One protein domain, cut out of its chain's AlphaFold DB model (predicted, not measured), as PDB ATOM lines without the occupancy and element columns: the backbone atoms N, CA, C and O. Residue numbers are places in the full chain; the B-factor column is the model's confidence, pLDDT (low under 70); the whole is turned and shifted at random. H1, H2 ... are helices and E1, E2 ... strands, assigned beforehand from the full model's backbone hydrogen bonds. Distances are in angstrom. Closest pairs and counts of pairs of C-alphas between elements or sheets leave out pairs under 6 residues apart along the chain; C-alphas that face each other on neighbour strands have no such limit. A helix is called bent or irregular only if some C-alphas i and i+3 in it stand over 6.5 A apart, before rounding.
ATOM      1  N   VAL A   6     168.775 196.793 214.169       92.75
ATOM      2  CA  VAL A   6     168.018 197.622 215.103       92.75
ATOM      3  C   VAL A   6     166.787 198.133 214.377       92.75
ATOM      4  O   VAL A   6     166.888 198.684 213.282       92.75
ATOM      5  N   PHE A   7     165.626 197.990 215.003       93.94
ATOM      6  CA  PHE A   7     164.365 198.487 214.472       93.94
ATOM      7  C   PHE A   7     163.844 199.624 215.327       93.94
ATOM      8  O   PHE A   7     164.038 199.638 216.541       93.94
ATOM      9  N   GLY A   8     163.137 200.557 214.701       94.81
ATOM     10  CA  GLY A   8     162.463 201.611 215.433       94.81
ATOM     11  C   GLY A   8     161.105 201.975 214.866       94.81
ATOM     12  O   GLY A   8     160.816 201.722 213.697       94.81
ATOM     13  N   GLN A   9     160.279 202.598 215.700       96.44
ATOM     14  CA  GLN A   9     158.997 203.172 215.312       96.44
ATOM     15  C   GLN A   9     158.901 204.614 215.818       96.44
ATOM     16  O   GLN A   9     159.192 204.885 216.982       96.44
ATOM     17  N   TYR A  10     158.528 205.561 214.953       97.12
ATOM     18  CA  TYR A  10     158.479 206.953 215.389       97.12
ATOM     19  C   TYR A  10     157.272 207.215 216.295       97.12
ATOM     20  O   TYR A  10     156.135 206.831 215.999       97.12
ATOM     21  N   ILE A  11     157.520 207.956 217.366       97.25
ATOM     22  CA  ILE A  11     156.501 208.545 218.231       97.25
ATOM     23  C   ILE A  11     156.309 210.023 217.885       97.25
ATOM     24  O   ILE A  11     157.021 210.585 217.045       97.25
ATOM     25  N   ARG A  12     155.326 210.656 218.535       97.06
ATOM     26  CA  ARG A  12     155.070 212.094 218.415       97.06
ATOM     27  C   ARG A  12     156.372 212.895 218.543       97.06
ATOM     28  O   ARG A  12     157.217 212.588 219.384       97.06
ATOM     29  N   GLY A  13     156.516 213.926 217.730       95.75
ATOM     30  CA  GLY A  13     157.731 214.731 217.702       95.75
ATOM     31  C   GLY A  13     157.543 215.992 216.880       95.75
ATOM     32  O   GLY A  13     156.415 216.444 216.682       95.75
ATOM     33  N   GLU A  14     158.646 216.546 216.402       94.94
ATOM     34  CA  GLU A  14     158.665 217.798 215.657       94.94
ATOM     35  C   GLU A  14     159.532 217.642 214.412       94.94
ATOM     36  O   GLU A  14     160.701 217.285 214.504       94.94
ATOM     37  N   VAL A  15     158.965 217.904 213.238       90.62
ATOM     38  CA  VAL A  15     159.683 217.874 211.959       90.62
ATOM     39  C   VAL A  15     159.589 219.267 211.360       90.62
ATOM     40  O   VAL A  15     158.486 219.773 211.185       90.62
ATOM     41  N   GLU A  16     160.736 219.889 211.076       87.50
ATOM     42  CA  GLU A  16     160.803 221.238 210.484       87.50
ATOM     43  C   GLU A  16     159.978 222.287 211.264       87.50
ATOM     44  O   GLU A  16     159.302 223.133 210.684       87.50
ATOM     45  N   GLY A  17     160.001 222.218 212.601       88.69
ATOM     46  CA  GLY A  17     159.259 223.142 213.470       88.69
ATOM     47  C   GLY A  17     157.775 222.806 213.652       88.69
ATOM     48  O   GLY A  17     157.072 223.504 214.381       88.69
ATOM     49  N   GLN A  18     157.268 221.749 213.010       92.31
ATOM     50  CA  GLN A  18     155.865 221.349 213.098       92.31
ATOM     51  C   GLN A  18     155.695 220.084 213.934       92.31
ATOM     52  O   GLN A  18     156.336 219.061 213.682       92.31
ATOM     53  N   LYS A  19     154.776 220.129 214.904       95.25
ATOM     54  CA  LYS A  19     154.391 218.946 215.682       95.25
ATOM     55  C   LYS A  19     153.713 217.925 214.777       95.25
ATOM     56  O   LYS A  19     152.745 218.244 214.092       95.25
ATOM     57  N   VAL A  20     154.191 216.688 214.825       95.06
ATOM     58  CA  VAL A  20     153.644 215.577 214.040       95.06
ATOM     59  C   VAL A  20     153.193 214.431 214.953       95.06
ATOM     60  O   VAL A  20     153.841 214.175 215.976       95.06
ATOM     61  N   PRO A  21     152.085 213.742 214.614       96.06
ATOM     62  CA  PRO A  21     151.605 212.588 215.374       96.06
ATOM     63  C   PRO A  21     152.586 211.412 215.287       96.06
ATOM     64  O   PRO A  21     153.378 211.331 214.344       96.06
ATOM     65  N   GLY A  22     152.529 210.492 216.257       96.31
ATOM     66  CA  GLY A  22     153.262 209.227 216.195       96.31
ATOM     67  C   GLY A  22     152.651 208.259 215.181       96.31
ATOM     68  O   GLY A  22     151.535 208.459 214.708       96.31
ATOM     69  N   TYR A  23     153.369 207.189 214.836       96.62
ATOM     70  CA  TYR A  23     152.892 206.221 213.841       96.62
ATOM     71  C   TYR A  23     151.566 205.561 214.253       96.62
ATOM     72  O   TYR A  23     150.637 205.496 213.454       96.62
ATOM     73  N   ARG A  24     151.450 205.154 215.524       95.38
ATOM     74  CA  ARG A  24     150.240 204.545 216.115       95.38
ATOM     75  C   ARG A  24     149.062 205.513 216.274       95.38
ATOM     76  O   ARG A  24     147.947 205.067 216.520       95.38
ATOM     77  N   ASP A  25     149.307 206.816 216.145       95.19
ATOM     78  CA  ASP A  25     148.268 207.846 216.233       95.19
ATOM     79  C   ASP A  25     147.630 208.133 214.860       95.19
ATOM     80  O   ASP A  25     146.671 208.901 214.770       95.19
ATOM     81  N   LEU A  26     148.165 207.557 213.774       94.31
ATOM     82  CA  LEU A  26     147.634 207.761 212.430       94.31
ATOM     83  C   LEU A  26     146.337 206.964 212.194       94.31
ATOM     84  O   LEU A  26     146.216 205.824 212.653       94.31
ATOM     85  N   PRO A  27     145.383 207.511 211.416       95.31
ATOM     86  CA  PRO A  27     144.187 206.777 211.010       95.31
ATOM     87  C   PRO A  27     144.543 205.468 210.294       95.31
ATOM     88  O   PRO A  27     145.382 205.454 209.395       95.31
ATOM     89  N   GLY A  28     143.887 204.371 210.678       93.81
ATOM     90  CA  GLY A  28     144.095 203.051 210.075       93.81
ATOM     91  C   GLY A  28     145.265 202.244 210.648       93.81
ATOM     92  O   GLY A  28     145.480 201.120 210.201       93.81
ATOM     93  N   ILE A  29     145.993 202.763 211.644       94.00
ATOM     94  CA  ILE A  29     147.070 202.025 212.320       94.00
ATOM     95  C   ILE A  29     146.568 201.433 213.650       94.00
ATOM     96  O   ILE A  29     146.050 202.174 214.490       94.00
ATOM     97  N   PRO A  30     146.724 200.114 213.887       93.00
ATOM     98  CA  PRO A  30     146.434 199.509 215.185       93.00
ATOM     99  C   PRO A  30     147.292 200.112 216.305       93.00
ATOM    100  O   PRO A  30     148.493 200.336 216.135       93.00
ATOM    101  N   ARG A  31     146.699 200.336 217.485       90.06
ATOM    102  CA  ARG A  31     147.407 200.922 218.642       90.06
ATOM    103  C   ARG A  31     148.527 200.032 219.178       90.06
ATOM    104  O   ARG A  31     149.476 200.532 219.769       90.06
ATOM    105  N   ASP A  32     148.420 198.731 218.966       88.56
ATOM    106  CA  ASP A  32     149.410 197.710 219.294       88.56
ATOM    107  C   ASP A  32     150.330 197.381 218.105       88.56
ATOM    108  O   ASP A  32     151.044 196.383 218.129       88.56
ATOM    109  N   SER A  33     150.355 198.218 217.059       89.88
ATOM    110  CA  SER A  33     151.221 197.995 215.903       89.88
ATOM    111  C   SER A  33     152.704 197.994 216.288       89.88
ATOM    112  O   SER A  33     153.216 198.899 216.962       89.88
ATOM    113  N   HIS A  34     153.412 196.995 215.767       86.75
ATOM    114  CA  HIS A  34     154.863 196.837 215.864       86.75
ATOM    115  C   HIS A  34     155.577 197.037 214.530       86.75
ATOM    116  O   HIS A  34     156.753 196.710 214.416       86.75
ATOM    117  N   THR A  35     154.892 197.582 213.524       91.44
ATOM    118  CA  THR A  35     155.499 197.830 212.217       91.44
ATOM    119  C   THR A  35     156.679 198.795 212.364       91.44
ATOM    120  O   THR A  35     156.475 199.930 212.811       91.44
ATOM    121  N   PRO A  36     157.909 198.396 212.006       93.44
ATOM    122  CA  PRO A  36     159.050 199.292 212.082       93.44
ATOM    123  C   PRO A  36     158.920 200.399 211.032       93.44
ATOM    124  O   PRO A  36     158.610 200.155 209.867       93.44
ATOM    125  N   THR A  37     159.183 201.638 211.437       96.56
ATOM    126  CA  THR A  37     159.311 202.796 210.535       96.56
ATOM    127  C   THR A  37     160.764 203.207 210.331       96.56
ATOM    128  O   THR A  37     161.030 204.169 209.609       96.56
ATOM    129  N   PHE A  38     161.685 202.499 210.979       97.19
ATOM    130  CA  PHE A  38     163.126 202.650 210.903       97.19
ATOM    131  C   PHE A  38     163.785 201.274 211.009       97.19
ATOM    132  O   PHE A  38     163.355 200.441 211.810       97.19
ATOM    133  N   ALA A  39     164.856 201.069 210.251       95.19
ATOM    134  CA  ALA A  39     165.747 199.933 210.402       95.19
ATOM    135  C   ALA A  39     167.200 200.373 210.187       95.19
ATOM    136  O   ALA A  39     167.495 201.143 209.270       95.19
ATOM    137  N   ALA A  40     168.100 199.844 211.010       95.31
ATOM    138  CA  ALA A  40     169.533 199.830 210.770       95.31
ATOM    139  C   ALA A  40     170.004 198.374 210.751       95.31
ATOM    140  O   ALA A  40     169.620 197.611 211.628       95.31
ATOM    141  N   VAL A  41     170.801 197.974 209.764       94.00
ATOM    142  CA  VAL A  41     171.261 196.590 209.581       94.00
ATOM    143  C   VAL A  41     172.753 196.593 209.283       94.00
ATOM    144  O   VAL A  41     173.224 197.422 208.506       94.00
ATOM    145  N   LYS A  42     173.488 195.662 209.891       94.19
ATOM    146  CA  LYS A  42     174.893 195.386 209.578       94.19
ATOM    147  C   LYS A  42     174.962 194.119 208.745       94.19
ATOM    148  O   LYS A  42     174.512 193.063 209.183       94.19
ATOM    149  N   VAL A  43     175.549 194.229 207.563       94.31
ATOM    150  CA  VAL A  43     175.745 193.108 206.645       94.31
ATOM    151  C   VAL A  43     177.216 192.980 206.281       94.31
ATOM    152  O   VAL A  43     177.988 193.933 206.384       94.31
ATOM    153  N   PHE A  44     177.602 191.784 205.860       94.50
ATOM    154  CA  PHE A  44     178.928 191.493 205.336       94.50
ATOM    155  C   PHE A  44     178.771 190.886 203.952       94.50
ATOM    156  O   PHE A  44     177.818 190.151 203.700       94.50
ATOM    157  N   ILE A  45     179.712 191.197 203.069       94.69
ATOM    158  CA  ILE A  45     179.791 190.578 201.750       94.69
ATOM    159  C   ILE A  45     180.916 189.552 201.818       94.69
ATOM    160  O   ILE A  45     182.076 189.919 202.004       94.69
ATOM    161  N   ASP A  46     180.564 188.274 201.688       94.31
ATOM    162  CA  ASP A  46     181.519 187.170 201.790       94.31
ATOM    163  C   ASP A  46     182.291 186.988 200.479       94.31
ATOM    164  O   ASP A  46     181.991 186.143 199.637       94.31
ATOM    165  N   ASN A  47     183.263 187.870 200.258       95.69
ATOM    166  CA  ASN A  47     184.237 187.729 199.188       95.69
ATOM    167  C   ASN A  47     185.585 188.336 199.584       95.69
ATOM    168  O   ASN A  47     185.691 189.113 200.533       95.69
ATOM    169  N   TRP A  48     186.620 188.027 198.802       95.62
ATOM    170  CA  TRP A  48     187.996 188.466 199.062       95.62
ATOM    171  C   TRP A  48     188.155 189.993 199.159       95.62
ATOM    172  O   TRP A  48     189.050 190.484 199.841       95.62
ATOM    173  N   ARG A  49     187.304 190.757 198.461       96.94
ATOM    174  CA  ARG A  49     187.401 192.218 198.363       96.94
ATOM    175  C   ARG A  49     186.824 192.924 199.587       96.94
ATOM    176  O   ARG A  49     187.297 194.010 199.923       96.94
ATOM    177  N   TRP A  50     185.802 192.336 200.204       96.25
ATOM    178  CA  TRP A  50     185.021 192.917 201.302       96.25
ATOM    179  C   TRP A  50     185.115 192.128 202.605       96.25
ATOM    180  O   TRP A  50     184.407 192.428 203.567       96.25
ATOM    181  N   GLN A  51     186.006 191.142 202.665       94.88
ATOM    182  CA  GLN A  51     186.197 190.333 203.854       94.88
ATOM    183  C   GLN A  51     186.518 191.203 205.076       94.88
ATOM    184  O   GLN A  51     187.448 192.008 205.072       94.88
ATOM    185  N   GLY A  52     185.710 191.048 206.127       92.56
ATOM    186  CA  GLY A  52     185.835 191.815 207.366       92.56
ATOM    187  C   GLY A  52     185.375 193.275 207.282       92.56
ATOM    188  O   GLY A  52     185.441 193.969 208.292       92.56
ATOM    189  N   VAL A  53     184.885 193.751 206.130       95.31
ATOM    190  CA  VAL A  53     184.357 195.113 205.975       95.31
ATOM    191  C   VAL A  53     182.850 195.113 206.256       95.31
ATOM    192  O   VAL A  53     182.092 194.522 205.484       95.31
ATOM    193  N   PRO A  54     182.382 195.762 207.340       95.38
ATOM    194  CA  PRO A  54     180.958 195.844 207.628       95.38
ATOM    195  C   PRO A  54     180.270 196.890 206.745       95.38
ATOM    196  O   PRO A  54     180.746 198.015 206.592       95.38
ATOM    197  N   PHE A  55     179.101 196.537 206.222       96.31
ATOM    198  CA  PHE A  55     178.197 197.447 205.530       96.31
ATOM    199  C   PHE A  55     177.028 197.772 206.451       96.31
ATOM    200  O   PHE A  55     176.255 196.888 206.819       96.31
ATOM    201  N   TYR A  56     176.888 199.045 206.815       96.19
ATOM    202  CA  TYR A  56     175.748 199.518 207.594       96.19
ATOM    203  C   TYR A  56     174.722 200.151 206.668       96.19
ATOM    204  O   TYR A  56     174.999 201.142 205.993       96.19
ATOM    205  N   LEU A  57     173.517 199.596 206.667       95.81
ATOM    206  CA  LEU A  57     172.364 200.165 205.989       95.81
ATOM    207  C   LEU A  57     171.460 200.799 207.035       95.81
ATOM    208  O   LEU A  57     171.193 200.184 208.063       95.81
ATOM    209  N   ARG A  58     170.965 202.008 206.776       95.62
ATOM    210  CA  ARG A  58     169.979 202.678 207.627       95.62
ATOM    211  C   ARG A  58     168.934 203.359 206.770       95.62
ATOM    212  O   ARG A  58     169.270 204.115 205.865       95.62
ATOM    213  N   SER A  59     167.670 203.124 207.089       96.69
ATOM    214  CA  SER A  59     166.540 203.785 206.448       96.69
ATOM    215  C   SER A  59     165.439 204.024 207.465       96.69
ATOM    216  O   SER A  59     165.218 203.210 208.361       96.69
ATOM    217  N   GLY A  60     164.733 205.143 207.339       96.81
ATOM    218  CA  GLY A  60     163.626 205.443 208.228       96.81
ATOM    219  C   GLY A  60     162.740 206.579 207.748       96.81
ATOM    220  O   GLY A  60     163.095 207.364 206.870       96.81
ATOM    221  N   LYS A  61     161.553 206.658 208.345       96.12
ATOM    222  CA  LYS A  61     160.569 207.718 208.113       96.12
ATOM    223  C   LYS A  61     160.592 208.730 209.251       96.12
ATOM    224  O   LYS A  61     160.989 208.405 210.369       96.12
ATOM    225  N   ARG A  62     160.123 209.951 208.961       95.06
ATOM    226  CA  ARG A  62     160.058 211.062 209.932       95.06
ATOM    227  C   ARG A  62     161.404 211.302 210.629       95.06
ATOM    228  O   ARG A  62     161.443 211.591 211.819       95.06
ATOM    229  N   LEU A  63     162.494 211.163 209.875       95.25
ATOM    230  CA  LEU A  63     163.828 211.531 210.330       95.25
ATOM    231  C   LEU A  63     164.046 213.043 210.203       95.25
ATOM    232  O   LEU A  63     163.274 213.728 209.531       95.25
ATOM    233  N   LYS A  64     165.112 213.550 210.825       93.81
ATOM    234  CA  LYS A  64     165.465 214.979 210.856       93.81
ATOM    235  C   LYS A  64     165.535 215.631 209.476       93.81
ATOM    236  O   LYS A  64     165.188 216.799 209.334       93.81
ATOM    237  N   LYS A  65     166.011 214.896 208.468       93.00
ATOM    238  CA  LYS A  65     166.133 215.380 207.091       93.00
ATOM    239  C   LYS A  65     165.907 214.244 206.099       93.00
ATOM    240  O   LYS A  65     166.314 213.109 206.342       93.00
ATOM    241  N   ARG A  66     165.310 214.567 204.949       93.19
ATOM    242  CA  ARG A  66     165.290 213.682 203.778       93.19
ATOM    243  C   ARG A  66     166.678 213.679 203.137       93.19
ATOM    244  O   ARG A  66     167.113 214.710 202.631       93.19
ATOM    245  N   ILE A  67     167.356 212.537 203.170       94.44
ATOM    246  CA  ILE A  67     168.658 212.343 202.532       94.44
ATOM    247  C   ILE A  67     168.835 210.883 202.107       94.44
ATOM    248  O   ILE A  67     168.412 209.971 202.814       94.44
ATOM    249  N   THR A  68     169.480 210.693 200.964       95.88
ATOM    250  CA  THR A  68     169.934 209.418 200.422       95.88
ATOM    251  C   THR A  68     171.408 209.586 200.090       95.88
ATOM    252  O   THR A  68     171.773 210.412 199.248       95.88
ATOM    253  N   GLU A  69     172.268 208.836 200.767       95.75
ATOM    254  CA  GLU A  69     173.714 208.935 200.601       95.75
ATOM    255  C   GLU A  69     174.416 207.611 200.899       95.75
ATOM    256  O   GLU A  69     173.886 206.749 201.601       95.75
ATOM    257  N   VAL A  70     175.633 207.486 200.384       97.62
ATOM    258  CA  VAL A  70     176.570 206.410 200.701       97.62
ATOM    259  C   VAL A  70     177.848 207.057 201.214       97.62
ATOM    260  O   VAL A  70     178.440 207.877 200.515       97.62
ATOM    261  N   SER A  71     178.283 206.702 202.423       96.88
ATOM    262  CA  SER A  71     179.563 207.157 202.978       96.88
ATOM    263  C   SER A  71     180.531 205.984 203.105       96.88
ATOM    264  O   SER A  71     180.227 204.964 203.718       96.88
ATOM    265  N   VAL A  72     181.706 206.129 202.501       97.12
ATOM    266  CA  VAL A  72     182.801 205.163 202.548       97.12
ATOM    267  C   VAL A  72     183.856 205.705 203.499       97.12
ATOM    268  O   VAL A  72     184.507 206.708 203.211       97.12
ATOM    269  N   HIS A  73     184.012 205.038 204.638       95.38
ATOM    270  CA  HIS A  73     184.997 205.389 205.657       95.38
ATOM    271  C   HIS A  73     186.263 204.580 205.406       95.38
ATOM    272  O   HIS A  73     186.235 203.349 205.409       95.38
ATOM    273  N   PHE A  74     187.371 205.268 205.151       93.62
ATOM    274  CA  PHE A  74     188.652 204.607 204.931       93.62
ATOM    275  C   PHE A  74     189.214 204.067 206.250       93.62
ATOM    276  O   PHE A  74     188.763 204.419 207.341       93.62
ATOM    277  N   GLN A  75     190.212 203.187 206.169       89.50
ATOM    278  CA  GLN A  75     190.893 202.725 207.374       89.50
ATOM    279  C   GLN A  75     191.743 203.839 207.993       89.50
ATOM    280  O   GLN A  75     192.264 204.714 207.296       89.50
ATOM    281  N   ARG A  76     191.899 203.786 209.319       84.44
ATOM    282  CA  ARG A  76     192.856 204.637 210.036       84.44
ATOM    283  C   ARG A  76     194.266 204.347 209.532       84.44
ATOM    284  O   ARG A  76     194.598 203.204 209.228       84.44
ATOM    285  N   VAL A  77     195.103 205.378 209.492       80.44
ATOM    286  CA  VAL A  77     196.518 205.216 209.149       80.44
ATOM    287  C   VAL A  77     197.190 204.374 210.248       80.44
ATOM    288  O   VAL A  77     197.218 204.818 211.397       80.44
ATOM    289  N   PRO A  78     197.731 203.178 209.941       71.75
ATOM    290  CA  PRO A  78     198.260 202.269 210.963       71.75
ATOM    291  C   PRO A  78     199.533 202.813 211.630       71.75
ATOM    292  O   PRO A  78     199.752 202.612 212.824       71.75
ATOM    293  N   HIS A  79     200.350 203.554 210.875       66.75
ATOM    294  CA  HIS A  79     201.562 204.204 211.364       66.75
ATOM    295  C   HIS A  79     201.618 205.656 210.893       66.75
ATOM    296  O   HIS A  79     201.812 205.933 209.711       66.75
ATOM    297  N   SER A  80     201.459 206.591 211.829       67.94
ATOM    298  CA  SER A  80     201.678 208.011 211.566       67.94
ATOM    299  C   SER A  80     203.139 208.366 211.833       67.94
ATOM    300  O   SER A  80     203.608 208.253 212.964       67.94
ATOM    301  N   VAL A  81     203.846 208.857 210.812       68.94
ATOM    302  CA  VAL A  81     205.185 209.465 210.964       68.94
ATOM    303  C   VAL A  81     205.151 210.780 211.756       68.94
ATOM    304  O   VAL A  81     206.191 211.291 212.150       68.94
ATOM    305  N   PHE A  82     203.955 211.315 212.023       67.00
ATOM    306  CA  PHE A  82     203.736 212.547 212.784       67.00
ATOM    307  C   PHE A  82     203.392 212.300 214.260       67.00
ATOM    308  O   PHE A  82     202.994 213.230 214.969       67.00
ATOM    309  N   ARG A  83     203.513 211.053 214.734       62.75
ATOM    310  CA  ARG A  83     203.209 210.672 216.119       62.75
ATOM    311  C   ARG A  83     204.102 211.463 217.085       62.75
ATOM    312  O   ARG A  83     205.319 211.325 217.047       62.75
ATOM    313  N   GLY A  84     203.496 212.301 217.929       61.91
ATOM    314  CA  GLY A  84     204.204 213.179 218.874       61.91
ATOM    315  C   GLY A  84     204.557 214.575 218.340       61.91
ATOM    316  O   GLY A  84     204.982 215.419 219.121       61.91
ATOM    317  N   ILE A  85     204.346 214.841 217.046       63.66
ATOM    318  CA  ILE A  85     204.499 216.174 216.431       63.66
ATOM    319  C   ILE A  85     203.124 216.827 216.238       63.66
ATOM    320  O   ILE A  85     202.963 218.028 216.435       63.66
ATOM    321  N   ILE A  86     202.120 216.023 215.878       64.69
ATOM    322  CA  ILE A  86     200.719 216.433 215.782       64.69
ATOM    323  C   ILE A  86     200.002 215.862 217.007       64.69
ATOM    324  O   ILE A  86     200.070 214.660 217.264       64.69
ATOM    325  N   SER A  87     199.365 216.731 217.794       58.22
ATOM    326  CA  SER A  87     198.658 216.370 219.034       58.22
ATOM    327  C   SER A  87     197.340 215.628 218.797       58.22
ATOM    328  O   SER A  87     196.777 215.071 219.733       58.22
ATOM    329  N   GLU A  88     196.832 215.658 217.565       63.59
ATOM    330  CA  GLU A  88     195.550 215.077 217.174       63.59
ATOM    331  C   GLU A  88     195.739 213.782 216.379       63.59
ATOM    332  O   GLU A  88     196.595 213.693 215.494       63.59
ATOM    333  N   ASP A  89     194.904 212.785 216.679       71.81
ATOM    334  CA  ASP A  89     194.820 211.561 215.888       71.81
ATOM    335  C   ASP A  89     194.362 211.880 214.461       71.81
ATOM    336  O   ASP A  89     193.376 212.594 214.248       71.81
ATOM    337  N   ILE A  90     195.060 211.307 213.476       78.94
ATOM    338  CA  ILE A  90     194.688 211.458 212.069       78.94
ATOM    339  C   ILE A  90     193.357 210.741 211.844       78.94
ATOM    340  O   ILE A  90     193.274 209.511 211.950       78.94
ATOM    341  N   LYS A  91     192.311 211.507 211.534       84.19
ATOM    342  CA  LYS A  91     190.990 210.948 211.242       84.19
ATOM    343  C   LYS A  91     191.020 210.211 209.902       84.19
ATOM    344  O   LYS A  91     191.704 210.658 208.980       84.19
ATOM    345  N   PRO A  92     190.271 209.105 209.758       89.62
ATOM    346  CA  PRO A  92     190.119 208.473 208.462       89.62
ATOM    347  C   PRO A  92     189.473 209.412 207.451       89.62
ATOM    348  O   PRO A  92     188.601 210.213 207.793       89.62
ATOM    349  N   ASN A  93     189.863 209.253 206.191       93.69
ATOM    350  CA  ASN A  93     189.177 209.921 205.099       93.69
ATOM    351  C   ASN A  93     187.745 209.380 204.981       93.69
ATOM    352  O   ASN A  93     187.476 208.222 205.320       93.69
ATOM    353  N   VAL A  94     186.843 210.197 204.443       96.12
ATOM    354  CA  VAL A  94     185.466 209.793 204.138       96.12
ATOM    355  C   VAL A  94     185.118 210.242 202.727       96.12
ATOM    356  O   VAL A  94     185.225 211.425 202.411       96.12
ATOM    357  N   LEU A  95     184.701 209.304 201.879       97.50
ATOM    358  CA  LEU A  95     184.149 209.594 200.557       97.50
ATOM    359  C   LEU A  95     182.630 209.452 200.610       97.50
ATOM    360  O   LEU A  95     182.114 208.386 200.934       97.50
ATOM    361  N   VAL A  96     181.920 210.525 200.295       97.00
ATOM    362  CA  VAL A  96     180.468 210.623 200.421       97.00
ATOM    363  C   VAL A  96     179.864 210.836 199.046       97.00
ATOM    364  O   VAL A  96     180.148 211.827 198.377       97.00
ATOM    365  N   PHE A  97     178.985 209.925 198.653       96.69
ATOM    366  CA  PHE A  97     178.131 210.056 197.484       96.69
ATOM    367  C   PHE A  97     176.748 210.482 197.959       96.69
ATOM    368  O   PHE A  97     176.019 209.685 198.551       96.69
ATOM    369  N   ARG A  98     176.376 211.740 197.721       94.81
ATOM    370  CA  ARG A  98     175.026 212.230 197.993       94.81
ATOM    371  C   ARG A  98     174.171 212.025 196.751       94.81
ATOM    372  O   ARG A  98     174.429 212.634 195.719       94.81
ATOM    373  N   ILE A  99     173.169 211.162 196.881       92.81
ATOM    374  CA  ILE A  99     172.257 210.772 195.801       92.81
ATOM    375  C   ILE A  99     171.050 211.708 195.763       92.81
ATOM    376  O   ILE A  99     170.601 212.071 194.690       92.81
ATOM    377  N   GLN A 100     170.507 212.101 196.919       90.00
ATOM    378  CA  GLN A 100     169.420 213.082 196.991       90.00
ATOM    379  C   GLN A 100     169.311 213.660 198.411       90.00
ATOM    380  O   GLN A 100     169.514 212.920 199.370       90.00
ATOM    381  N   PRO A 101     168.906 214.926 198.604       89.06
ATOM    382  CA  PRO A 101     168.891 216.011 197.624       89.06
ATOM    383  C   PRO A 101     170.306 216.539 197.362       89.06
ATOM    384  O   PRO A 101     171.230 216.211 198.101       89.06
ATOM    385  N   ASP A 102     170.450 217.415 196.370       87.75
ATOM    386  CA  ASP A 102     171.694 218.136 196.071       87.75
ATOM    387  C   ASP A 102     172.847 217.187 195.728       87.75
ATOM    388  O   ASP A 102     173.818 217.059 196.480       87.75
ATOM    389  N   GLU A 103     172.709 216.519 194.586       91.19
ATOM    390  CA  GLU A 103     173.607 215.484 194.086       91.19
ATOM    391  C   GLU A 103     175.055 215.981 194.090       91.19
ATOM    392  O   GLU A 103     175.411 216.988 193.458       91.19
ATOM    393  N   ALA A 104     175.895 215.283 194.849       92.88
ATOM    394  CA  ALA A 104     177.260 215.707 195.104       92.88
ATOM    395  C   ALA A 104     178.166 214.530 195.455       92.88
ATOM    396  O   ALA A 104     177.725 213.516 195.999       92.88
ATOM    397  N   ILE A 105     179.457 214.709 195.195       95.44
ATOM    398  CA  ILE A 105     180.519 213.827 195.669       95.44
ATOM    399  C   ILE A 105     181.436 214.667 196.552       95.44
ATOM    400  O   ILE A 105     181.960 215.692 196.115       95.44
ATOM    401  N   GLU A 106     181.609 214.253 197.804       95.62
ATOM    402  CA  GLU A 106     182.455 214.939 198.778       95.62
ATOM    403  C   GLU A 106     183.541 213.990 199.288       95.62
ATOM    404  O   GLU A 106     183.245 212.903 199.773       95.62
ATOM    405  N   LEU A 107     184.802 214.410 199.198       96.88
ATOM    406  CA  LEU A 107     185.920 213.747 199.858       96.88
ATOM    407  C   LEU A 107     186.370 214.609 201.035       96.88
ATOM    408  O   LEU A 107     186.801 215.752 200.853       96.88
ATOM    409  N   VAL A 108     186.282 214.045 202.235       94.88
ATOM    410  CA  VAL A 108     186.728 214.670 203.481       94.88
ATOM    411  C   VAL A 108     188.011 214.001 203.936       94.88
ATOM    412  O   VAL A 108     188.076 212.778 204.060       94.88
ATOM    413  N   PHE A 109     189.041 214.806 204.155       92.50
ATOM    414  CA  PHE A 109     190.369 214.363 204.568       92.50
ATOM    415  C   PHE A 109     191.049 215.463 205.375       92.50
ATOM    416  O   PHE A 109     190.559 216.588 205.448       92.50
ATOM    417  N   GLN A 110     192.183 215.151 205.987       88.75
ATOM    418  CA  GLN A 110     192.924 216.121 206.782       88.75
ATOM    419  C   GLN A 110     194.060 216.758 205.988       88.75
ATOM    420  O   GLN A 110     194.830 216.071 205.319       88.75
ATOM    421  N   ALA A 111     194.187 218.078 206.100       87.75
ATOM    422  CA  ALA A 111     195.292 218.841 205.537       87.75
ATOM    423  C   ALA A 111     195.886 219.787 206.585       87.75
ATOM    424  O   ALA A 111     195.232 220.150 207.565       87.75
ATOM    425  N   LYS A 112     197.139 220.204 206.377       86.50
ATOM    426  CA  LYS A 112     197.786 221.204 207.230       86.50
ATOM    427  C   LYS A 112     196.981 222.505 207.185       86.50
ATOM    428  O   LYS A 112     196.748 223.060 206.111       86.50
ATOM    429  N   ALA A 113     196.619 223.024 208.354       81.88
ATOM    430  CA  ALA A 113     196.049 224.353 208.471       81.88
ATOM    431  C   ALA A 113     197.043 225.408 207.940       81.88
ATOM    432  O   ALA A 113     198.242 225.332 208.240       81.88
ATOM    433  N   PRO A 114     196.579 226.412 207.179       78.56
ATOM    434  CA  PRO A 114     197.404 227.562 206.837       78.56
ATOM    435  C   PRO A 114     197.961 228.214 208.111       78.56
ATOM    436  O   PRO A 114     197.206 228.521 209.032       78.56
ATOM    437  N   GLY A 115     199.282 228.392 208.177       79.44
ATOM    438  CA  GLY A 115     199.963 228.934 209.353       79.44
ATOM    439  C   GLY A 115     201.324 228.297 209.635       79.44
ATOM    440  O   GLY A 115     201.810 227.428 208.900       79.44
ATOM    441  N   THR A 116     201.948 228.767 210.713       72.62
ATOM    442  CA  THR A 116     203.263 228.320 211.200       72.62
ATOM    443  C   THR A 116     203.173 227.074 212.082       72.62
ATOM    444  O   THR A 116     204.114 226.286 212.112       72.62
ATOM    445  N   THR A 117     202.037 226.852 212.748       74.94
ATOM    446  CA  THR A 117     201.796 225.677 213.595       74.94
ATOM    447  C   THR A 117     201.438 224.448 212.759       74.94
ATOM    448  O   THR A 117     200.655 224.528 211.809       74.94
ATOM    449  N   LEU A 118     201.973 223.282 213.130       74.00
ATOM    450  CA  LEU A 118     201.624 222.002 212.515       74.00
ATOM    451  C   LEU A 118     200.321 221.454 213.123       74.00
ATOM    452  O   LEU A 118     200.329 220.577 213.977       74.00
ATOM    453  N   CYS A 119     199.195 222.014 212.688       76.50
ATOM    454  CA  CYS A 119     197.852 221.574 213.063       76.50
ATOM    455  C   CYS A 119     197.141 221.028 211.820       76.50
ATOM    456  O   CYS A 119     197.174 221.664 210.763       76.50
ATOM    457  N   LEU A 120     196.526 219.851 211.930       81.88
ATOM    458  CA  LEU A 120     195.684 219.295 210.874       81.88
ATOM    459  C   LEU A 120     194.259 219.811 211.031       81.88
ATOM    460  O   LEU A 120     193.776 220.016 212.138       81.88
ATOM    461  N   ARG A 121     193.579 220.028 209.909       83.50
ATOM    462  CA  ARG A 121     192.152 220.340 209.882       83.50
ATOM    463  C   ARG A 121     191.466 219.519 208.813       83.50
ATOM    464  O   ARG A 121     192.054 219.232 207.771       83.50
ATOM    465  N   ASP A 122     190.211 219.190 209.082       87.56
ATOM    466  CA  ASP A 122     189.349 218.527 208.116       87.56
ATOM    467  C   ASP A 122     189.067 219.512 206.965       87.56
ATOM    468  O   ASP A 122     188.533 220.605 207.171       87.56
ATOM    469  N   VAL A 123     189.461 219.136 205.752       91.31
ATOM    470  CA  VAL A 123     189.186 219.853 204.506       91.31
ATOM    471  C   VAL A 123     188.264 219.018 203.626       91.31
ATOM    472  O   VAL A 123     188.190 217.793 203.745       91.31
ATOM    473  N   LYS A 124     187.532 219.701 202.746       93.19
ATOM    474  CA  LYS A 124     186.522 219.091 201.885       93.19
ATOM    475  C   LYS A 124     186.816 219.410 200.430       93.19
ATOM    476  O   LYS A 124     186.866 220.579 200.056       93.19
ATOM    477  N   MET A 125     186.956 218.377 199.609       93.88
ATOM    478  CA  MET A 125     186.849 218.496 198.156       93.88
ATOM    479  C   MET A 125     185.426 218.136 197.758       93.88
ATOM    480  O   MET A 125     184.950 217.057 198.101       93.88
ATOM    481  N   ASN A 126     184.740 219.044 197.070       92.69
ATOM    482  CA  ASN A 126     183.327 218.901 196.743       92.69
ATOM    483  C   ASN A 126     183.113 219.073 195.238       92.69
ATOM    484  O   ASN A 126     183.555 220.059 194.648       92.69
ATOM    485  N   PHE A 127     182.414 218.114 194.644       91.00
ATOM    486  CA  PHE A 127     181.798 218.235 193.334       91.00
ATOM    487  C   PHE A 127     180.278 218.250 193.508       91.00
ATOM    488  O   PHE A 127     179.733 217.382 194.189       91.00
ATOM    489  N   SER A 128     179.586 219.190 192.862       88.00
ATOM    490  CA  SER A 128     178.126 219.299 192.910       88.00
ATOM    491  C   SER A 128     177.541 219.405 191.506       88.00
ATOM    492  O   SER A 128     177.921 220.292 190.739       88.00
ATOM    493  N   TYR A 129     176.559 218.558 191.195       83.38
ATOM    494  CA  TYR A 129     175.866 218.591 189.901       83.38
ATOM    495  C   TYR A 129     175.126 219.910 189.666       83.38
ATOM    496  O   TYR A 129     175.086 220.399 188.540       83.38
ATOM    497  N   LYS A 130     174.631 220.555 190.733       80.12
ATOM    498  CA  LYS A 130     174.040 221.899 190.635       80.12
ATOM    499  C   LYS A 130     175.014 222.933 190.068       80.12
ATOM    500  O   LYS A 130     174.579 223.850 189.383       80.12
ATOM    501  N   MET A 131     176.308 222.798 190.367       76.44
ATOM    502  CA  MET A 131     177.347 223.700 189.859       76.44
ATOM    503  C   MET A 131     177.831 223.300 188.465       76.44
ATOM    504  O   MET A 131     178.217 224.169 187.691       76.44
ATOM    505  N   ALA A 132     177.813 222.002 188.143       73.38
ATOM    506  CA  ALA A 132     178.221 221.493 186.834       73.38
ATOM    507  C   ALA A 132     177.242 221.879 185.707       73.38
ATOM    508  O   ALA A 132     177.646 221.969 184.550       73.38
ATOM    509  N   GLY A 133     175.978 222.154 186.052       64.12
ATOM    510  CA  GLY A 133     174.930 222.495 185.095       64.12
ATOM    511  C   GLY A 133     174.362 221.267 184.375       64.12
ATOM    512  O   GLY A 133     174.978 220.206 184.321       64.12
ATOM    513  N   GLY A 134     173.153 221.418 183.830       69.19
ATOM    514  CA  GLY A 134     172.419 220.353 183.141       69.19
ATOM    515  C   GLY A 134     171.105 219.992 183.835       69.19
ATOM    516  O   GLY A 134     170.977 220.075 185.055       69.19
ATOM    517  N   VAL A 135     170.109 219.612 183.036       70.44
ATOM    518  CA  VAL A 135     168.844 219.064 183.538       70.44
ATOM    519  C   VAL A 135     169.064 217.576 183.762       70.44
ATOM    520  O   VAL A 135     169.348 216.848 182.810       70.44
ATOM    521  N   MET A 136     168.965 217.123 185.011       75.88
ATOM    522  CA  MET A 136     168.891 215.689 185.275       75.88
ATOM    523  C   MET A 136     167.475 215.213 184.940       75.88
ATOM    524  O   MET A 136     166.525 215.797 185.467       75.88
ATOM    525  N   PRO A 137     167.321 214.215 184.049       80.56
ATOM    526  CA  PRO A 137     166.012 213.652 183.751       80.56
ATOM    527  C   PRO A 137     165.428 213.019 185.011       80.56
ATOM    528  O   PRO A 137     166.170 212.548 185.882       80.56
ATOM    529  N   ASP A 138     164.102 212.983 185.095       86.81
ATOM    530  CA  ASP A 138     163.447 212.258 186.180       86.81
ATOM    531  C   ASP A 138     163.798 210.760 186.117       86.81
ATOM    532  O   ASP A 138     164.096 210.202 185.053       86.81
ATOM    533  N   ALA A 139     163.750 210.085 187.268       88.25
ATOM    534  CA  ALA A 139     164.037 208.659 187.347       88.25
ATOM    535  C   ALA A 139     163.147 207.837 186.394       88.25
ATOM    536  O   ALA A 139     163.643 206.921 185.736       88.25
ATOM    537  N   TYR A 140     161.860 208.179 186.264       92.50
ATOM    538  CA  TYR A 140     160.953 207.473 185.357       92.50
ATOM    539  C   TYR A 140     161.225 207.789 183.889       92.50
ATOM    540  O   TYR A 140     161.172 206.877 183.066       92.50
ATOM    541  N   GLU A 141     161.562 209.036 183.549       92.25
ATOM    542  CA  GLU A 141     161.961 209.392 182.180       92.25
ATOM    543  C   GLU A 141     163.152 208.544 181.737       92.25
ATOM    544  O   GLU A 141     163.138 207.964 180.651       92.25
ATOM    545  N   ARG A 142     164.161 208.410 182.607       90.75
ATOM    546  CA  ARG A 142     165.349 207.615 182.306       90.75
ATOM    547  C   ARG A 142     165.022 206.135 182.112       90.75
ATOM    548  O   ARG A 142     165.398 205.569 181.092       90.75
ATOM    549  N   VAL A 143     164.307 205.528 183.059       93.88
ATOM    550  CA  VAL A 143     163.975 204.092 183.023       93.88
ATOM    551  C   VAL A 143     163.095 203.749 181.817       93.88
ATOM    552  O   VAL A 143     163.322 202.736 181.161       93.88
ATOM    553  N   ILE A 144     162.129 204.606 181.466       94.38
ATOM    554  CA  ILE A 144     161.291 204.410 180.273       94.38
ATOM    555  C   ILE A 144     162.138 204.496 178.996       94.38
ATOM    556  O   ILE A 144     161.985 203.665 178.101       94.38
ATOM    557  N   MET A 145     163.054 205.462 178.907       94.12
ATOM    558  CA  MET A 145     163.952 205.579 177.754       94.12
ATOM    559  C   MET A 145     164.886 204.375 177.613       94.12
ATOM    560  O   MET A 145     165.125 203.926 176.492       94.12
ATOM    561  N   ASP A 146     165.388 203.836 178.723       94.25
ATOM    562  CA  ASP A 146     166.248 202.652 178.723       94.25
ATOM    563  C   ASP A 146     165.456 201.398 178.290       94.25
ATOM    564  O   ASP A 146     165.924 200.658 177.424       94.25
ATOM    565  N   CYS A 147     164.195 201.240 178.731       94.75
ATOM    566  CA  CYS A 147     163.274 200.217 178.209       94.75
ATOM    567  C   CYS A 147     163.109 200.293 176.684       94.75
ATOM    568  O   CYS A 147     163.201 199.277 175.998       94.75
ATOM    569  N   LEU A 148     162.868 201.494 176.143       96.19
ATOM    570  CA  LEU A 148     162.679 201.694 174.700       96.19
ATOM    571  C   LEU A 148     163.946 201.385 173.892       96.19
ATOM    572  O   LEU A 148     163.855 201.014 172.723       96.19
ATOM    573  N   ARG A 149     165.123 201.538 174.505       96.19
ATOM    574  CA  ARG A 149     166.425 201.225 173.900       96.19
ATOM    575  C   ARG A 149     166.848 199.767 174.081       96.19
ATOM    576  O   ARG A 149     167.837 199.369 173.472       96.19
ATOM    577  N   GLY A 150     166.132 198.991 174.897       94.81
ATOM    578  CA  GLY A 150     166.560 197.653 175.303       94.81
ATOM    579  C   GLY A 150     167.816 197.664 176.183       94.81
ATOM    580  O   GLY A 150     168.570 196.695 176.182       94.81
ATOM    581  N   ASP A 151     168.074 198.766 176.897       94.69
ATOM    582  CA  ASP A 151     169.173 198.859 177.858       94.69
ATOM    583  C   ASP A 151     168.692 198.376 179.233       94.69
ATOM    584  O   ASP A 151     167.828 198.980 179.869       94.69
ATOM    585  N   HIS A 152     169.257 197.259 179.688       91.31
ATOM    586  CA  HIS A 152     168.878 196.610 180.940       91.31
ATOM    587  C   HIS A 152     169.779 196.987 182.127       91.31
ATOM    588  O   HIS A 152     169.571 196.470 183.222       91.31
ATOM    589  N   LEU A 153     170.761 197.880 181.952       90.56
ATOM    590  CA  LEU A 153     171.801 198.156 182.953       90.56
ATOM    591  C   LEU A 153     171.252 198.596 184.323       90.56
ATOM    592  O   LEU A 153     171.821 198.251 185.355       90.56
ATOM    593  N   LEU A 154     170.159 199.368 184.341       90.44
ATOM    594  CA  LEU A 154     169.548 199.897 185.569       90.44
ATOM    595  C   LEU A 154     168.414 199.021 186.125       90.44
ATOM    596  O   LEU A 154     167.790 199.386 187.123       90.44
ATOM    597  N   PHE A 155     168.136 197.877 185.500       92.81
ATOM    598  CA  PHE A 155     167.095 196.955 185.939       92.81
ATOM    599  C   PHE A 155     167.695 195.844 186.794       92.81
ATOM    600  O   PHE A 155     168.755 195.296 186.501       92.81
ATOM    601  N   VAL A 156     166.990 195.489 187.865       92.25
ATOM    602  CA  VAL A 156     167.394 194.373 188.718       92.25
ATOM    603  C   VAL A 156     166.970 193.070 188.044       92.25
ATOM    604  O   VAL A 156     165.790 192.873 187.759       92.25
ATOM    605  N   GLY A 157     167.933 192.185 187.784       93.19
ATOM    606  CA  GLY A 157     167.661 190.844 187.262       93.19
ATOM    607  C   GLY A 157     166.942 189.954 188.282       93.19
ATOM    608  O   GLY A 157     167.026 190.185 189.490       93.19
ATOM    609  N   GLN A 158     166.265 188.909 187.798       95.25
ATOM    610  CA  GLN A 158     165.477 187.987 188.626       95.25
ATOM    611  C   GLN A 158     166.290 187.381 189.781       95.25
ATOM    612  O   GLN A 158     165.867 187.469 190.929       95.25
ATOM    613  N   GLU A 159     167.479 186.847 189.494       94.69
ATOM    614  CA  GLU A 159     168.357 186.247 190.511       94.69
ATOM    615  C   GLU A 159     168.710 187.243 191.625       94.69
ATOM    616  O   GLU A 159     168.711 186.897 192.803       94.69
ATOM    617  N   GLY A 160     168.950 188.512 191.272       92.75
ATOM    618  CA  GLY A 160     169.238 189.562 192.248       92.75
ATOM    619  C   GLY A 160     168.053 189.849 193.175       92.75
ATOM    620  O   GLY A 160     168.246 190.085 194.367       92.75
ATOM    621  N   VAL A 161     166.827 189.788 192.648       95.44
ATOM    622  CA  VAL A 161     165.598 189.933 193.444       95.44
ATOM    623  C   VAL A 161     165.404 188.734 194.372       95.44
ATOM    624  O   VAL A 161     165.113 188.924 195.551       95.44
ATOM    625  N   GLU A 162     165.587 187.513 193.868       96.00
ATOM    626  CA  GLU A 162     165.457 186.283 194.658       96.00
ATOM    627  C   GLU A 162     166.460 186.247 195.816       96.00
ATOM    628  O   GLU A 162     166.067 186.000 196.956       96.00
ATOM    629  N   GLN A 163     167.723 186.600 195.561       93.88
ATOM    630  CA  GLN A 163     168.761 186.676 196.593       93.88
ATOM    631  C   GLN A 163     168.473 187.758 197.641       93.88
ATOM    632  O   GLN A 163     168.691 187.545 198.835       93.88
ATOM    633  N   ALA A 164     167.939 188.914 197.228       93.38
ATOM    634  CA  ALA A 164     167.525 189.948 198.173       93.38
ATOM    635  C   ALA A 164     166.403 189.450 199.098       93.38
ATOM    636  O   ALA A 164     166.458 189.670 200.310       93.38
ATOM    637  N   TRP A 165     165.406 188.748 198.549       94.38
ATOM    638  CA  TRP A 165     164.344 188.142 199.351       94.38
ATOM    639  C   TRP A 165     164.884 187.072 200.289       94.38
ATOM    640  O   TRP A 165     164.616 187.144 201.483       94.38
ATOM    641  N   GLU A 166     165.686 186.132 199.790       94.50
ATOM    642  CA  GLU A 166     166.287 185.071 200.603       94.50
ATOM    643  C   GLU A 166     167.075 185.641 201.793       94.50
ATOM    644  O   GLU A 166     166.961 185.147 202.917       94.50
ATOM    645  N   PHE A 167     167.806 186.738 201.573       91.62
ATOM    646  CA  PHE A 167     168.574 187.411 202.613       91.62
ATOM    647  C   PHE A 167     167.700 188.072 203.693       91.62
ATOM    648  O   PHE A 167     167.979 187.939 204.887       91.62
ATOM    649  N   PHE A 168     166.646 188.802 203.306       90.12
ATOM    650  CA  PHE A 168     165.821 189.563 204.254       90.12
ATOM    651  C   PHE A 168     164.663 188.758 204.861       90.12
ATOM    652  O   PHE A 168     164.204 189.091 205.957       90.12
ATOM    653  N   GLU A 169     164.214 187.685 204.213       91.50
ATOM    654  CA  GLU A 169     163.078 186.863 204.643       91.50
ATOM    655  C   GLU A 169     163.195 186.368 206.101       91.50
ATOM    656  O   GLU A 169     162.216 186.488 206.847       91.50
ATOM    657  N   PRO A 170     164.352 185.874 206.595       87.88
ATOM    658  CA  PRO A 170     164.474 185.448 207.989       87.88
ATOM    659  C   PRO A 170     164.230 186.588 208.984       87.88
ATOM    660  O   PRO A 170     163.617 186.370 210.032       87.88
ATOM    661  N   ILE A 171     164.677 187.802 208.648       85.38
ATOM    662  CA  ILE A 171     164.495 189.007 209.464       85.38
ATOM    663  C   ILE A 171     163.012 189.401 209.477       85.38
ATOM    664  O   ILE A 171     162.443 189.639 210.544       85.38
ATOM    665  N   LEU A 172     162.366 189.407 208.308       86.44
ATOM    666  CA  LEU A 172     160.949 189.749 208.162       86.44
ATOM    667  C   LEU A 172     160.045 188.756 208.906       86.44
ATOM    668  O   LEU A 172     159.239 189.163 209.744       86.44
ATOM    669  N   ARG A 173     160.251 187.446 208.714       85.19
ATOM    670  CA  ARG A 173     159.505 186.396 209.434       85.19
ATOM    671  C   ARG A 173     159.662 186.493 210.941       85.19
ATOM    672  O   ARG A 173     158.759 186.114 211.691       85.19
ATOM    673  N   PHE A 174     160.830 186.929 211.404       79.19
ATOM    674  CA  PHE A 174     161.063 187.107 212.824       79.19
ATOM    675  C   PHE A 174     160.214 188.248 213.394       79.19
ATOM    676  O   PHE A 174     159.597 188.078 214.451       79.19
ATOM    677  N   LEU A 175     160.151 189.377 212.682       79.12
ATOM    678  CA  LEU A 175     159.319 190.524 213.044       79.12
ATOM    679  C   LEU A 175     157.827 190.157 213.063       79.12
ATOM    680  O   LEU A 175     157.132 190.483 214.023       79.12
ATOM    681  N   GLU A 176     157.351 189.419 212.057       79.94
ATOM    682  CA  GLU A 176     155.946 188.998 211.950       79.94
ATOM    683  C   GLU A 176     155.509 188.051 213.067       79.94
ATOM    684  O   GLU A 176     154.425 188.196 213.629       79.94
ATOM    685  N   LYS A 177     156.358 187.081 213.436       72.88
ATOM    686  CA  LYS A 177     156.019 186.065 214.449       72.88
ATOM    687  C   LYS A 177     155.950 186.617 215.875       72.88
ATOM    688  O   LYS A 177     155.777 185.836 216.811       72.88
ATOM    689  N   GLY A 178     156.129 187.927 216.068       59.78
ATOM    690  CA  GLY A 178     156.000 188.578 217.369       59.78
ATOM    691  C   GLY A 178     156.958 188.015 218.419       59.78
ATOM    692  O   GLY A 178     156.701 188.153 219.617       59.78
ATOM    693  N   LYS A 179     158.066 187.379 217.999       55.31
ATOM    694  CA  LYS A 179     159.093 186.807 218.884       55.31
ATOM    695  C   LYS A 179     159.971 187.924 219.458       55.31
ATOM    696  O   LYS A 179     161.184 187.943 219.315       55.31
ATOM    697  N   ARG A 180     159.325 188.849 220.163       55.53
ATOM    698  CA  ARG A 180     159.823 190.096 220.768       55.53
ATOM    699  C   ARG A 180     161.081 189.969 221.633       55.53
ATOM    700  O   ARG A 180     161.679 190.981 221.967       55.53
ATOM    701  N   LEU A 181     161.478 188.752 222.004       53.53
ATOM    702  CA  LEU A 181     162.621 188.493 222.877       53.53
ATOM    703  C   LEU A 181     163.988 188.738 222.212       53.53
ATOM    704  O   LEU A 181     164.965 188.835 222.945       53.53
ATOM    705  N   LEU A 182     164.087 188.832 220.875       55.41
ATOM    706  CA  LEU A 182     165.384 189.059 220.200       55.41
ATOM    707  C   LEU A 182     165.491 190.369 219.407       55.41
ATOM    708  O   LEU A 182     166.603 190.853 219.242       55.41
ATOM    709  N   PHE A 183     164.383 190.959 218.946       66.00
ATOM    710  CA  PHE A 183     164.399 192.259 218.264       66.00
ATOM    711  C   PHE A 183     163.275 193.140 218.808       66.00
ATOM    712  O   PHE A 183     162.094 192.926 218.520       66.00
ATOM    713  N   HIS A 184     163.655 194.106 219.639       82.69
ATOM    714  CA  HIS A 184     162.755 195.129 220.153       82.69
ATOM    715  C   HIS A 184     162.615 196.252 219.115       82.69
ATOM    716  O   HIS A 184     163.584 196.623 218.455       82.69
ATOM    717  N   VAL A 185     161.400 196.779 218.944       89.88
ATOM    718  CA  VAL A 185     161.161 197.952 218.092       89.88
ATOM    719  C   VAL A 185     161.234 199.178 218.989       89.88
ATOM    720  O   VAL A 185     160.327 199.405 219.785       89.88
ATOM    721  N   HIS A 186     162.324 199.928 218.870       93.62
ATOM    722  CA  HIS A 186     162.630 201.061 219.734       93.62
ATOM    723  C   HIS A 186     161.858 202.311 219.308       93.62
ATOM    724  O   HIS A 186     161.823 202.679 218.130       93.62
ATOM    725  N   ASP A 187     161.250 202.998 220.264       95.69
ATOM    726  CA  ASP A 187     160.580 204.259 219.977       95.69
ATOM    727  C   ASP A 187     161.617 205.360 219.698       95.69
ATOM    728  O   ASP A 187     162.636 205.469 220.382       95.69
ATOM    729  N   TYR A 188     161.354 206.213 218.705       97.25
ATOM    730  CA  TYR A 188     162.172 207.403 218.454       97.25
ATOM    731  C   TYR A 188     161.310 208.636 218.167       97.25
ATOM    732  O   TYR A 188     160.296 208.528 217.478       97.25
ATOM    733  N   PRO A 189     161.662 209.836 218.660       97.31
ATOM    734  CA  PRO A 189     160.896 211.039 218.350       97.31
ATOM    735  C   PRO A 189     160.929 211.345 216.851       97.31
ATOM    736  O   PRO A 189     162.003 211.348 216.240       97.31
ATOM    737  N   ALA A 190     159.778 211.651 216.254       97.25
ATOM    738  CA  ALA A 190     159.752 212.205 214.904       97.25
ATOM    739  C   ALA A 190     160.616 213.481 214.832       97.25
ATOM    740  O   ALA A 190     160.540 214.334 215.716       97.25
ATOM    741  N   GLY A 191     161.451 213.577 213.795       95.38
ATOM    742  CA  GLY A 191     162.451 214.637 213.612       95.38
ATOM    743  C   GLY A 191     163.837 214.332 214.180       95.38
ATOM    744  O   GLY A 191     164.763 215.112 213.966       95.38
ATOM    745  N   SER A 192     164.021 213.201 214.864       95.75
ATOM    746  CA  SER A 192     165.347 212.702 215.260       95.75
ATOM    747  C   SER A 192     166.029 211.914 214.125       95.75
ATOM    748  O   SER A 192     165.474 211.762 213.038       95.75
ATOM    749  N   TRP A 193     167.242 211.397 214.348       94.88
ATOM    750  CA  TRP A 193     167.939 210.517 213.389       94.88
ATOM    751  C   TRP A 193     167.623 209.028 213.551       94.88
ATOM    752  O   TRP A 193     168.237 208.193 212.886       94.88
ATOM    753  N   GLY A 194     166.636 208.705 214.386       95.50
ATOM    754  CA  GLY A 194     166.262 207.340 214.726       95.50
ATOM    755  C   GLY A 194     166.467 207.047 216.214       95.50
ATOM    756  O   GLY A 194     166.745 207.962 216.995       95.50
ATOM    757  N   PRO A 195     166.293 205.780 216.618       95.75
ATOM    758  CA  PRO A 195     166.477 205.348 217.999       95.75
ATOM    759  C   PRO A 195     167.947 205.447 218.416       95.75
ATOM    760  O   PRO A 195     168.851 205.294 217.590       95.75
ATOM    761  N   LYS A 196     168.191 205.666 219.710       94.38
ATOM    762  CA  LYS A 196     169.550 205.768 220.270       94.38
ATOM    763  C   LYS A 196     170.348 204.486 220.028       94.38
ATOM    764  O   LYS A 196     171.538 204.527 219.737       94.38
ATOM    765  N   GLU A 197     169.661 203.356 220.059       94.25
ATOM    766  CA  GLU A 197     170.206 202.028 219.842       94.25
ATOM    767  C   GLU A 197     170.830 201.882 218.452       94.25
ATOM    768  O   GLU A 197     171.774 201.118 218.294       94.25
ATOM    769  N   ALA A 198     170.383 202.653 217.454       94.25
ATOM    770  CA  ALA A 198     171.016 202.668 216.138       94.25
ATOM    771  C   ALA A 198     172.365 203.414 216.125       94.25
ATOM    772  O   ALA A 198     173.220 203.107 215.296       94.25
ATOM    773  N   GLU A 199     172.571 204.385 217.018       93.81
ATOM    774  CA  GLU A 199     173.870 205.042 217.221       93.81
ATOM    775  C   GLU A 199     174.812 204.122 218.004       93.81
ATOM    776  O   GLU A 199     175.957 203.900 217.603       93.81
ATOM    777  N   ASP A 200     174.304 203.516 219.079       93.19
ATOM    778  CA  ASP A 200     175.058 202.560 219.889       93.19
ATOM    779  C   ASP A 200     175.479 201.345 219.040       93.19
ATOM    780  O   ASP A 200     176.591 200.839 219.182       93.19
ATOM    781  N   PHE A 201     174.630 200.919 218.100       92.12
ATOM    782  CA  PHE A 201     174.875 199.799 217.194       92.12
ATOM    783  C   PHE A 201     176.157 199.941 216.367       92.12
ATOM    784  O   PHE A 201     176.955 199.009 216.322       92.12
ATOM    785  N   ILE A 202     176.380 201.102 215.747       93.62
ATOM    786  CA  ILE A 202     177.585 201.360 214.945       93.62
ATOM    787  C   ILE A 202     178.784 201.752 215.828       93.62
ATOM    788  O   ILE A 202     179.929 201.410 215.524       93.62
ATOM    789  N   THR A 203     178.520 202.393 216.973       92.94
ATOM    790  CA  THR A 203     179.550 202.824 217.933       92.94
ATOM    791  C   THR A 203     180.230 201.642 218.623       92.94
ATOM    792  O   THR A 203     181.428 201.711 218.898       92.94
ATOM    793  N   LYS A 204     179.516 200.526 218.845       90.88
ATOM    794  CA  LYS A 204     180.096 199.263 219.349       90.88
ATOM    795  C   LYS A 204     181.259 198.762 218.485       90.88
ATOM    796  O   LYS A 204     182.189 198.162 219.012       90.88
ATOM    797  N   ASP A 205     181.221 199.047 217.186       90.19
ATOM    798  CA  ASP A 205     182.269 198.694 216.227       90.19
ATOM    799  C   ASP A 205     183.302 199.827 216.019       90.19
ATOM    800  O   ASP A 205     184.201 199.714 215.188       90.19
TER     801      ASP A 205
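Overview. This is residues 6 to 205 of the 212 residues of the protein "G6PD_C domain-containing protein" of Nitrospirae bacterium (UniProt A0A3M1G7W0). Two twisted four-stranded sheets stand edge near edge, with E5 of one near E6 of the other; helix H4 packs along one face of the first, and the small E2 and E3 hairpin lies at one end of it. From the second sheet the chain swings out in a wide, open arch through H1, H2 and H3, which touch no other helix, and returns to the first sheet as E10. The printed part has 200 residues, with ten named strands and four named helices in the order E1 E2 E3 E4 E5 E6 E7 E8 E9 H1 H2 H3 E10 H4. The class is mixed, with a mixed sheet E5 E4 E1 E10 and an antiparallel one E6 E7 E8 E9. The whole is loose, with a radius of gyration of the C-alphas of 21.6 A and spans of 64 by 49 by 44 A.

Arrangement. E6 (residues 68 to 73), E7 (94 to 100), E8 (104 to 112) and E9 (120 to 128) form a meander, each strand the antiparallel neighbour of the one before. N 70 and O 97 are 2.9 A apart, N 96 and O 106 2.8 A, and N 107 and O 125 2.9 A, within hydrogen-bond range. E5 (54 to 60) is near E6, with 6 pairs of C-alphas within 10 A. E5 is antiparallel to E4 (38 to 44), with N 41 and O 57 2.8 A apart; E4 is antiparallel to E1 (6 to 11), with N 8 and O 38 2.9 A apart. E1 is parallel to E10 (185 to 189), with N 9 and O 186 2.9 A apart. H4 (196 to 203) is on this sheet at a height of 7.7 A, over E1 and along the strands at 22 degrees on the local plane; the closest C-alphas of E1 and H4, Val 6 and Ala 198, are 6.0 A apart. E1 runs on into E2 (13 to 15) at 90 degrees, and E2 forms a hairpin with E3 (18 to 20), N 15 and O 18 being 2.9 A apart. H1 (129 to 132) is only just not on the meander's sheet, with 4 pairs of C-alphas within 10 A. H2 (139 to 149) and H3 (158 to 176) are on neither four-stranded sheet. H2 has every O i to N i+4 pair within hydrogen-bond range, H3 13 of 15 and H4 3 of 4; H1 is too short for such a pair.

Along the chain. E1 begins at C-alpha 6 (168.018, 197.622, 215.103). E8 measures 24.5 A, E9 25.1 A, E4 20.1 A and E5 19.8 A from first to last C-alpha. H2 measures 15.5 A and H3 25.2 A; H3 is irregular, with C-alphas 167 and 170 7.0 A apart and a kink of 44 degrees near residue 170. H4 ends at C-alpha 203 (179.550, 202.824, 217.933).

Size, cuts and confidence. The C-alphas farthest apart, Gly 28 and Thr 116, are 64.3 A apart. The printed part has no cut. The links E3 to E4 and E6 to E7 are long, and residues 46 to 51 and 156 to 170 stand free. Mean pLDDT of the printed part is 88.7; residues 79 to 88, 133 to 134 and 178 to 183 are under 70.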